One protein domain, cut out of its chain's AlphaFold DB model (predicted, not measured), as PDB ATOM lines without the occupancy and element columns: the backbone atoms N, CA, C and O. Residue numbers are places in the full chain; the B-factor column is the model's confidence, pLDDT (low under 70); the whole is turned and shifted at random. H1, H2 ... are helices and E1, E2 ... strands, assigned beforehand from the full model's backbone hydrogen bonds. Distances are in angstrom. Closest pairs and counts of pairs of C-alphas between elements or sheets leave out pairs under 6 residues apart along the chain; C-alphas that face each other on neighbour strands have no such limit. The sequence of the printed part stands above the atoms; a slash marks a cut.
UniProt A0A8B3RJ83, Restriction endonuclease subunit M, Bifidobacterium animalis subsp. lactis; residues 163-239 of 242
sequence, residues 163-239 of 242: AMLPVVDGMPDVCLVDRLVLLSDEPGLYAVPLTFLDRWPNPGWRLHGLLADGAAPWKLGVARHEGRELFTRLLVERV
ATOM      1  N   ALA A 163     -20.203  29.247  23.332       94.69
ATOM      2  CA  ALA A 163     -19.701  28.421  22.231       94.69
ATOM      3  C   ALA A 163     -18.200  28.086  22.334       94.69
ATOM      4  O   ALA A 163     -17.747  27.110  21.744       94.69
ATOM      5  N   MET A 164     -17.432  28.888  23.079       94.81
ATOM      6  CA  MET A 164     -15.992  28.689  23.278       94.81
ATOM      7  C   MET A 164     -15.670  27.848  24.517       94.81
ATOM      8  O   MET A 164     -14.501  27.545  24.762       94.81
ATOM      9  N   LEU A 165     -16.675  27.511  25.331       97.00
ATOM     10  CA  LEU A 165     -16.474  26.754  26.557       97.00
ATOM     11  C   LEU A 165     -16.522  25.249  26.273       97.00
ATOM     12  O   LEU A 165     -17.442  24.788  25.593       97.00
ATOM     13  N   PRO A 166     -15.594  24.462  26.840       97.31
ATOM     14  CA  PRO A 166     -15.758  23.018  26.866       97.31
ATOM     15  C   PRO A 166     -17.002  22.634  27.675       97.31
ATOM     16  O   PRO A 166     -17.516  23.417  28.478       97.31
ATOM     17  N   VAL A 167     -17.467  21.403  27.497       97.81
ATOM     18  CA  VAL A 167     -18.553  20.821  28.295       97.81
ATOM     19  C   VAL A 167     -17.997  19.835  29.318       97.81
ATOM     20  O   VAL A 167     -16.893  19.310  29.160       97.81
ATOM     21  N   VAL A 168     -18.759  19.602  30.384       98.06
ATOM     22  CA  VAL A 168     -18.450  18.561  31.371       98.06
ATOM     23  C   VAL A 168     -18.721  17.184  30.754       98.06
ATOM     24  O   VAL A 168     -19.765  16.966  30.134       98.06
ATOM     25  N   ASP A 169     -17.797  16.238  30.930       97.69
ATOM     26  CA  ASP A 169     -17.931  14.879  30.400       97.69
ATOM     27  C   ASP A 169     -19.225  14.226  30.917       97.69
ATOM     28  O   ASP A 169     -19.507  14.225  32.117       97.69
ATOM     29  N   GLY A 170     -20.023  13.657  30.011       96.31
ATOM     30  CA  GLY A 170     -21.318  13.049  30.345       96.31
ATOM     31  C   GLY A 170     -22.450  14.046  30.631       96.31
ATOM     32  O   GLY A 170     -23.566  13.612  30.908       96.31
ATOM     33  N   MET A 171     -22.200  15.357  30.538       96.62
ATOM     34  CA  MET A 171     -23.189  16.422  30.749       96.62
ATOM     35  C   MET A 171     -23.092  17.483  29.627       96.62
ATOM     36  O   MET A 171     -22.606  18.589  29.868       96.62
ATOM     37  N   PRO A 172     -23.549  17.183  28.393       95.38
ATOM     38  CA  PRO A 172     -23.337  18.045  27.221       95.38
ATOM     39  C   PRO A 172     -23.974  19.441  27.335       95.38
ATOM     40  O   PRO A 172     -23.513  20.376  26.688       95.38
ATOM     41  N   ASP A 173     -24.987  19.609  28.185       96.25
ATOM     42  CA  ASP A 173     -25.651  20.900  28.406       96.25
ATOM     43  C   ASP A 173     -24.925  21.800  29.425       96.25
ATOM     44  O   ASP A 173     -25.286  22.972  29.599       96.25
ATOM     45  N   VAL A 174     -23.901  21.279  30.113       98.25
ATOM     46  CA  VAL A 174     -23.178  21.982  31.179       98.25
ATOM     47  C   VAL A 174     -21.826  22.466  30.668       98.25
ATOM     48  O   VAL A 174     -20.878  21.692  30.536       98.25
ATOM     49  N   CYS A 175     -21.714  23.775  30.445       98.25
ATOM     50  CA  CYS A 175     -20.453  24.401  30.055       98.25
ATOM     51  C   CYS A 175     -19.497  24.492  31.250       98.25
ATOM     52  O   CYS A 175     -19.853  24.989  32.319       98.25
ATOM     53  N   LEU A 176     -18.257  24.053  31.070       98.19
ATOM     54  CA  LEU A 176     -17.210  24.129  32.075       98.19
ATOM     55  C   LEU A 176     -16.532  25.503  32.049       98.19
ATOM     56  O   LEU A 176     -15.934  25.907  31.056       98.19
ATOM     57  N   VAL A 177     -16.572  26.198  33.184       97.75
ATOM     58  CA  VAL A 177     -15.938  27.505  33.380       97.75
ATOM     59  C   VAL A 177     -14.821  27.356  34.402       97.75
ATOM     60  O   VAL A 177     -15.054  27.349  35.610       97.75
ATOM     61  N   ASP A 178     -13.576  27.263  33.937       94.56
ATOM     62  CA  ASP A 178     -12.427  27.117  34.840       94.56
ATOM     63  C   ASP A 178     -12.067  28.400  35.581       94.56
ATOM     64  O   ASP A 178     -11.628  28.370  36.734       94.56
ATOM     65  N   ARG A 179     -12.270  29.539  34.922       94.69
ATOM     66  CA  ARG A 179     -11.995  30.873  35.452       94.69
ATOM     67  C   ARG A 179     -13.217  31.736  35.224       94.69
ATOM     68  O   ARG A 179     -13.731  31.784  34.116       94.69
ATOM     69  N   LEU A 180     -13.634  32.474  36.249       94.19
ATOM     70  CA  LEU A 180     -14.862  33.266  36.179       94.19
ATOM     71  C   LEU A 180     -14.831  34.413  35.154       94.19
ATOM     72  O   LEU A 180     -15.873  34.997  34.900       94.19
ATOM     73  N   VAL A 181     -13.666  34.751  34.592       94.50
ATOM     74  CA  VAL A 181     -13.547  35.685  33.454       94.50
ATOM     75  C   VAL A 181     -14.118  35.096  32.157       94.50
ATOM     76  O   VAL A 181     -14.527  35.831  31.275       94.50
ATOM     77  N   LEU A 182     -14.189  33.766  32.058       96.06
ATOM     78  CA  LEU A 182     -14.754  33.048  30.913       96.06
ATOM     79  C   LEU A 182     -16.270  32.842  31.042       96.06
ATOM     80  O   LEU A 182     -16.870  32.180  30.199       96.06
ATOM     81  N   LEU A 183     -16.886  33.338  32.119       95.94
ATOM     82  CA  LEU A 183     -18.321  33.198  32.325       95.94
ATOM     83  C   LEU A 183     -19.073  33.970  31.234       95.94
ATOM     84  O   LEU A 183     -18.709  35.099  30.905       95.94
ATOM     85  N   SER A 184     -20.106  33.341  30.684       95.12
ATOM     86  CA  SER A 184     -20.946  33.884  29.619       95.12
ATOM     87  C   SER A 184     -22.305  34.308  30.181       95.12
ATOM     88  O   SER A 184     -22.801  33.675  31.113       95.12
ATOM     89  N   ASP A 185     -22.885  35.369  29.613       94.06
ATOM     90  CA  ASP A 185     -24.240  35.841  29.943       94.06
ATOM     91  C   ASP A 185     -25.334  35.081  29.173       94.06
ATOM     92  O   ASP A 185     -26.528  35.295  29.379       94.06
ATOM     93  N   GLU A 186     -24.940  34.191  28.258       95.50
ATOM     94  CA  GLU A 186     -25.883  33.375  27.505       95.50
ATOM     95  C   GLU A 186     -26.654  32.433  28.456       95.50
ATOM     96  O   GLU A 186     -26.073  31.863  29.381       95.50
ATOM     97  N   PRO A 187     -27.967  32.231  28.261       96.38
ATOM     98  CA  PRO A 187     -28.730  31.314  29.095       96.38
ATOM     99  C   PRO A 187     -28.206  29.877  29.021       96.38
ATOM    100  O   PRO A 187     -27.875  29.377  27.944       96.38
ATOM    101  N   GLY A 188     -28.205  29.185  30.159       96.94
ATOM    102  CA  GLY A 188     -27.838  27.772  30.232       96.94
ATOM    103  C   GLY A 188     -27.126  27.386  31.522       96.94
ATOM    104  O   GLY A 188     -26.976  28.189  32.444       96.94
ATOM    105  N   LEU A 189     -26.692  26.126  31.581       98.25
ATOM    106  CA  LEU A 189     -25.995  25.559  32.730       98.25
ATOM    107  C   LEU A 189     -24.482  25.742  32.614       98.25
ATOM    108  O   LEU A 189     -23.899  25.570  31.537       98.25
ATOM    109  N   TYR A 190     -23.862  26.048  33.752       98.38
ATOM    110  CA  TYR A 190     -22.431  26.266  33.897       98.38
ATOM    111  C   TYR A 190     -21.890  25.544  35.134       98.38
ATOM    112  O   TYR A 190     -22.425  25.671  36.238       98.38
ATOM    113  N   ALA A 191     -20.783  24.827  34.958       98.56
ATOM    114  CA  ALA A 191     -19.955  24.303  36.033       98.56
ATOM    115  C   ALA A 191     -18.863  25.327  36.373       98.56
ATOM    116  O   ALA A 191     -17.876  25.460  35.649       98.56
ATOM    117  N   VAL A 192     -19.029  26.057  37.477       98.44
ATOM    118  CA  VAL A 192     -18.149  27.173  37.880       98.44
ATOM    119  C   VAL A 192     -17.330  26.820  39.135       98.44
ATOM    120  O   VAL A 192     -17.738  25.958  39.918       98.44
ATOM    121  N   PRO A 193     -16.160  27.441  39.386       97.62
ATOM    122  CA  PRO A 193     -15.427  27.250  40.637       97.62
ATOM    123  C   PRO A 193     -16.221  27.760  41.849       97.62
ATOM    124  O   PRO A 193     -17.029  28.681  41.734       97.62
ATOM    125  N   LEU A 194     -15.912  27.235  43.043       97.50
ATOM    126  CA  LEU A 194     -16.536  27.663  44.309       97.50
ATOM    127  C   LEU A 194     -16.462  29.181  44.557       97.50
ATOM    128  O   LEU A 194     -17.323  29.738  45.233       97.50
ATOM    129  N   THR A 195     -15.443  29.855  44.013       96.00
ATOM    130  CA  THR A 195     -15.260  31.312  44.116       96.00
ATOM    131  C   THR A 195     -16.383  32.114  43.461       96.00
ATOM    132  O   THR A 195     -16.512  33.300  43.747       96.00
ATOM    133  N   PHE A 196     -17.247  31.495  42.645       96.62
ATOM    134  CA  PHE A 196     -18.475  32.141  42.180       96.62
ATOM    135  C   PHE A 196     -19.351  32.623  43.349       96.62
ATOM    136  O   PHE A 196     -19.990  33.667  43.243       96.62
ATOM    137  N   LEU A 197     -19.315  31.939  44.501       96.81
ATOM    138  CA  LEU A 197     -20.065  32.344  45.696       96.81
ATOM    139  C   LEU A 197     -19.606  33.685  46.286       96.81
ATOM    140  O   LEU A 197     -20.376  34.316  47.005       96.81
ATOM    141  N   ASP A 198     -18.413  34.179  45.935       95.06
ATOM    142  CA  ASP A 198     -17.978  35.539  46.289       95.06
ATOM    143  C   ASP A 198     -18.845  36.615  45.590       95.06
ATOM    144  O   ASP A 198     -18.832  37.784  45.977       95.06
ATOM    145  N   ARG A 199     -19.625  36.223  44.572       93.38
ATOM    146  CA  ARG A 199     -20.570  37.062  43.813       93.38
ATOM    147  C   ARG A 199     -22.034  36.673  44.038       93.38
ATOM    148  O   ARG A 199     -22.916  37.274  43.431       93.38
ATOM    149  N   TRP A 200     -22.287  35.692  44.908       93.69
ATOM    150  CA  TRP A 200     -23.616  35.181  45.245       93.69
ATOM    151  C   TRP A 200     -24.190  35.892  46.489       93.69
ATOM    152  O   TRP A 200     -23.426  36.211  47.411       93.69
ATOM    153  N   PRO A 201     -25.514  36.122  46.568       93.94
ATOM    154  CA  PRO A 201     -26.516  35.936  45.512       93.94
ATOM    155  C   PRO A 201     -26.381  36.978  44.395       93.94
ATOM    156  O   PRO A 201     -25.932  38.094  44.646       93.94
ATOM    157  N   ASN A 202     -26.769  36.618  43.168       93.44
ATOM    158  CA  ASN A 202     -26.776  37.538  42.029       93.44
ATOM    159  C   ASN A 202     -28.070  37.395  41.211       93.44
ATOM    160  O   ASN A 202     -28.476  36.257  40.960       93.44
ATOM    161  N   PRO A 203     -28.710  38.501  40.786       91.38
ATOM    162  CA  PRO A 203     -29.849  38.446  39.872       91.38
ATOM    163  C   PRO A 203     -29.514  37.671  38.593       91.38
ATOM    164  O   PRO A 203     -28.379  37.703  38.126       91.38
ATOM    165  N   GLY A 204     -30.494  36.958  38.035       93.31
ATOM    166  CA  GLY A 204     -30.304  36.215  36.788       93.31
ATOM    167  C   GLY A 204     -29.556  34.882  36.922       93.31
ATOM    168  O   GLY A 204     -29.464  34.139  35.947       93.31
ATOM    169  N   TRP A 205     -29.077  34.533  38.119       95.69
ATOM    170  CA  TRP A 205     -28.375  33.277  38.380       95.69
ATOM    171  C   TRP A 205     -29.128  32.402  39.381       95.69
ATOM    172  O   TRP A 205     -29.582  32.873  40.426       95.69
ATOM    173  N   ARG A 206     -29.218  31.100  39.096       96.81
ATOM    174  CA  ARG A 206     -29.730  30.082  40.029       96.81
ATOM    175  C   ARG A 206     -28.621  29.114  40.416       96.81
ATOM    176  O   ARG A 206     -27.829  28.712  39.569       96.81
ATOM    177  N   LEU A 207     -28.574  28.737  41.690       98.00
ATOM    178  CA  LEU A 207     -27.661  27.721  42.210       98.00
ATOM    179  C   LEU A 207     -28.414  26.393  42.332       98.00
ATOM    180  O   LEU A 207     -29.416  26.332  43.039       98.00
ATOM    181  N   HIS A 208     -27.922  25.347  41.667       98.00
ATOM    182  CA  HIS A 208     -28.565  24.025  41.645       98.00
ATOM    183  C   HIS A 208     -27.902  23.020  42.583       98.00
ATOM    184  O   HIS A 208     -28.572  22.169  43.161       98.00
ATOM    185  N   GLY A 209     -26.586  23.110  42.767       98.19
ATOM    186  CA  GLY A 209     -25.865  22.169  43.616       98.19
ATOM    187  C   GLY A 209     -24.359  22.182  43.406       98.19
ATOM    188  O   GLY A 209     -23.782  23.147  42.896       98.19
ATOM    189  N   LEU A 210     -23.726  21.086  43.805       98.44
ATOM    190  CA  LEU A 210     -22.305  20.815  43.638       98.44
ATOM    191  C   LEU A 210     -22.115  19.685  42.631       98.44
ATOM    192  O   LEU A 210     -22.757  18.646  42.739       98.44
ATOM    193  N   LEU A 211     -21.158  19.843  41.723       98.19
ATOM    194  CA  LEU A 211     -20.562  18.718  41.019       98.19
ATOM    195  C   LEU A 211     -19.409  18.191  41.882       98.19
ATOM    196  O   LEU A 211     -18.301  18.744  41.882       98.19
ATOM    197  N   ALA A 212     -19.716  17.192  42.704       96.75
ATOM    198  CA  ALA A 212     -18.814  16.519  43.627       96.75
ATOM    199  C   ALA A 212     -19.301  15.094  43.906       96.75
ATOM    200  O   ALA A 212     -20.480  14.790  43.737       96.75
ATOM    201  N   ASP A 213     -18.394  14.256  44.402       93.75
ATOM    202  CA  ASP A 213     -18.732  12.919  44.877       93.75
ATOM    203  C   ASP A 213     -19.500  12.946  46.213       93.75
ATOM    204  O   ASP A 213     -19.277  13.804  47.083       93.75
ATOM    205  N   GLY A 214     -20.393  11.971  46.381       93.69
ATOM    206  CA  GLY A 214     -21.147  11.698  47.603       93.69
ATOM    207  C   GLY A 214     -22.655  11.538  47.393       93.69
ATOM    208  O   GLY A 214     -23.204  11.872  46.353       93.69
ATOM    209  N   ALA A 215     -23.329  11.041  48.433       94.06
ATOM    210  CA  ALA A 215     -24.739  10.637  48.383       94.06
ATOM    211  C   ALA A 215     -25.752  11.750  48.721       94.06
ATOM    212  O   ALA A 215     -26.955  11.502  48.750       94.06
ATOM    213  N   ALA A 216     -25.290  12.960  49.045       96.69
ATOM    214  CA  ALA A 216     -26.188  14.049  49.414       96.69
ATOM    215  C   ALA A 216     -26.989  14.544  48.192       96.69
ATOM    216  O   ALA A 216     -26.424  14.633  47.105       96.69
ATOM    217  N   PRO A 217     -28.265  14.947  48.341       96.94
ATOM    218  CA  PRO A 217     -29.125  15.294  47.201       96.94
ATOM    219  C   PRO A 217     -28.661  16.533  46.417       96.94
ATOM    220  O   PRO A 217     -29.046  16.722  45.270       96.94
ATOM    221  N   TRP A 218     -27.818  17.378  47.017       97.12
ATOM    222  CA  TRP A 218     -27.190  18.531  46.361       97.12
ATOM    223  C   TRP A 218     -25.866  18.200  45.654       97.12
ATOM    224  O   TRP A 218     -25.225  19.110  45.127       97.12
ATOM    225  N   LYS A 219     -25.419  16.939  45.666       97.75
ATOM    226  CA  LYS A 219     -24.235  16.459  44.943       97.75
ATOM    227  C   LYS A 219     -24.691  15.768  43.662       97.75
ATOM    228  O   LYS A 219     -25.309  14.713  43.694       97.75
ATOM    229  N   LEU A 220     -24.400  16.397  42.531       97.12
ATOM    230  CA  LEU A 220     -24.982  16.093  41.222       97.12
ATOM    231  C   LEU A 220     -24.012  15.318  40.315       97.12
ATOM    232  O   LEU A 220     -24.087  15.408  39.093       97.12
ATOM    233  N   GLY A 221     -23.086  14.570  40.918       95.31
ATOM    234  CA  GLY A 221     -22.050  13.816  40.214       95.31
ATOM    235  C   GLY A 221     -20.712  14.549  40.126       95.31
ATOM    236  O   GLY A 221     -20.590  15.734  40.421       95.31
ATOM    237  N   VAL A 222     -19.671  13.814  39.746       96.00
ATOM    238  CA  VAL A 222     -18.298  14.326  39.674       96.00
ATOM    239  C   VAL A 222     -18.064  15.018  38.334       96.00
ATOM    240  O   VAL A 222     -18.249  14.409  37.284       96.00
ATOM    241  N   ALA A 223     -17.599  16.269  38.362       96.50
ATOM    242  CA  ALA A 223     -17.206  16.970  37.144       96.50
ATOM    243  C   ALA A 223     -15.909  16.376  36.576       96.50
ATOM    244  O   ALA A 223     -14.885  16.321  37.266       96.50
ATOM    245  N   ARG A 224     -15.949  15.976  35.303       97.62
ATOM    246  CA  ARG A 224     -14.786  15.517  34.536       97.62
ATOM    247  C   ARG A 224     -14.652  16.300  33.235       97.62
ATOM    248  O   ARG A 224     -15.650  16.798  32.717       97.62
ATOM    249  N   HIS A 225     -13.428  16.430  32.744       96.38
ATOM    250  CA  HIS A 225     -13.137  16.971  31.422       96.38
ATOM    251  C   HIS A 225     -11.949  16.219  30.823       96.38
ATOM    252  O   HIS A 225     -10.915  16.083  31.485       96.38
ATOM    253  N   GLU A 226     -12.113  15.700  29.606       96.31
ATOM    254  CA  GLU A 226     -11.110  14.859  28.930       96.31
ATOM    255  C   GLU A 226     -10.678  13.656  29.794       96.31
ATOM    256  O   GLU A 226      -9.503  13.287  29.872       96.31
ATOM    257  N   GLY A 227     -11.634  13.060  30.516       94.56
ATOM    258  CA  GLY A 227     -11.410  11.918  31.404       94.56
ATOM    259  C   GLY A 227     -10.734  12.258  32.737       94.56
ATOM    260  O   GLY A 227     -10.541  11.364  33.562       94.56
ATOM    261  N   ARG A 228     -10.391  13.528  32.992       96.12
ATOM    262  CA  ARG A 228      -9.773  13.975  34.250       96.12
ATOM    263  C   ARG A 228     -10.814  14.510  35.216       96.12
ATOM    264  O   ARG A 228     -11.634  15.346  34.856       96.12
ATOM    265  N   GLU A 229     -10.740  14.064  36.464       96.44
ATOM    266  CA  GLU A 229     -11.547  14.615  37.550       96.44
ATOM    267  C   GLU A 229     -11.116  16.041  37.901       96.44
ATOM    268  O   GLU A 229      -9.930  16.341  38.044       96.44
ATOM    269  N   LEU A 230     -12.104  16.924  38.036       96.19
ATOM    270  CA  LEU A 230     -11.908  18.317  38.410       96.19
ATOM    271  C   LEU A 230     -12.158  18.511  39.907       96.19
ATOM    272  O   LEU A 230     -12.918  17.782  40.541       96.19
ATOM    273  N   PHE A 231     -11.594  19.582  40.472       95.19
ATOM    274  CA  PHE A 231     -12.041  20.057  41.781       95.19
ATOM    275  C   PHE A 231     -13.543  20.352  41.769       95.19
ATOM    276  O   PHE A 231     -14.082  20.792  40.752       95.19
ATOM    277  N   THR A 232     -14.181  20.188  42.933       97.50
ATOM    278  CA  THR A 232     -15.602  20.487  43.156       97.50
ATOM    279  C   THR A 232     -16.039  21.776  42.453       97.50
ATOM    280  O   THR A 232     -15.488  22.850  42.724       97.50
ATOM    281  N   ARG A 233     -17.062  21.669  41.602       98.38
ATOM    282  CA  ARG A 233     -17.696  22.806  40.917       98.38
ATOM    283  C   ARG A 233     -19.077  23.077  41.492       98.38
ATOM    284  O   ARG A 233     -19.694  22.192  42.073       98.38
ATOM    285  N   LEU A 234     -19.560  24.300  41.325       98.62
ATOM    286  CA  LEU A 234     -20.971  24.633  41.509       98.62
ATOM    287  C   LEU A 234     -21.672  24.446  40.172       98.62
ATOM    288  O   LEU A 234     -21.136  24.874  39.148       98.62
ATOM    289  N   LEU A 235     -22.862  23.857  40.193       98.62
ATOM    290  CA  LEU A 235     -23.769  23.903  39.054       98.62
ATOM    291  C   LEU A 235     -24.650  25.143  39.199       98.62
ATOM    292  O   LEU A 235     -25.442  25.238  40.142       98.62
ATOM    293  N   VAL A 236     -24.494  26.089  38.279       98.25
ATOM    294  CA  VAL A 236     -25.286  27.322  38.229       98.25
ATOM    295  C   VAL A 236     -25.974  27.461  36.878       98.25
ATOM    296  O   VAL A 236     -25.491  26.954  35.869       98.25
ATOM    297  N   GLU A 237     -27.107  28.148  36.857       97.81
ATOM    298  CA  GLU A 237     -27.887  28.420  35.652       97.81
ATOM    299  C   GLU A 237     -28.006  29.926  35.448       97.81
ATOM    300  O   GLU A 237     -28.445  30.632  36.362       97.81
ATOM    301  N   ARG A 238     -27.665  30.405  34.248       96.62
ATOM    302  CA  ARG A 238     -28.054  31.739  33.789       96.62
ATOM    303  C   ARG A 238     -29.458  31.643  33.215       96.62
ATOM    304  O   ARG A 238     -29.674  30.961  32.212       96.62
ATOM    305  N   VAL A 239     -30.414  32.302  33.860       94.44
ATOM    306  CA  VAL A 239     -31.794  32.375  33.369       94.44
ATOM    307  C   VAL A 239     -31.961  33.584  32.458       94.44
ATOM    308  O   VAL A 239     -31.313  34.608  32.675       94.44
TER     309      VAL A 239
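What this domain is: This is residues 163 to 239 of the 242 residues of the protein "Restriction endonuclease subunit M" of Bifidobacterium animalis subsp. lactis (UniProt A0A8B3RJ83). A strongly twisted sheet of four strands has short helix H1 near E4 and a long loop, residues 212 to 232, joining E3 to E4. The printed part has 77 residues, under half in named elements: E1, E2, H1, E3, E4, mostly strand. The mixed sheet runs E1, E2, E4, E3. It is compact, radius of gyration of the C-alphas 11.6 A, spanning 30 by 28 by 18 A.

How they stand to each other: E2, residues 188 to 193, is antiparallel to E4, residues 233 to 238; N 190 and O 236 are 2.8 A apart. E4 and E3, residues 205 to 211, form a hairpin; N 208 and O 235 are 2.9 A apart. E1, residues 171 to 176, is parallel to E2; N 191 and O 175 are 2.8 A apart. H1, residues 194 to 199, is over E4; their closest C-alphas, Leu 194 and Arg 233, are 6.0 A apart. E2, H1, E3 make a split strand-helix-strand unit, E4 between its same-way strands, crossover right-handed. In H1, 0 of 2 O i to N i+4 but 3 of 3 O i to N i+3 pairs are within hydrogen-bond range.

Where its parts are: E1 spans 9.8 A from C-alpha 171 (-23.189, 16.422, 30.749), E2 16.2 A, H1 10.2 A, E3 16.7 A, and E4 15.4 A to C-alpha 238 (-28.054, 31.739, 33.789).

The domain as a whole: The printed part has no cut. Links E1 to E2 and E3 to E4 are long. No printed residue is under pLDDT 70.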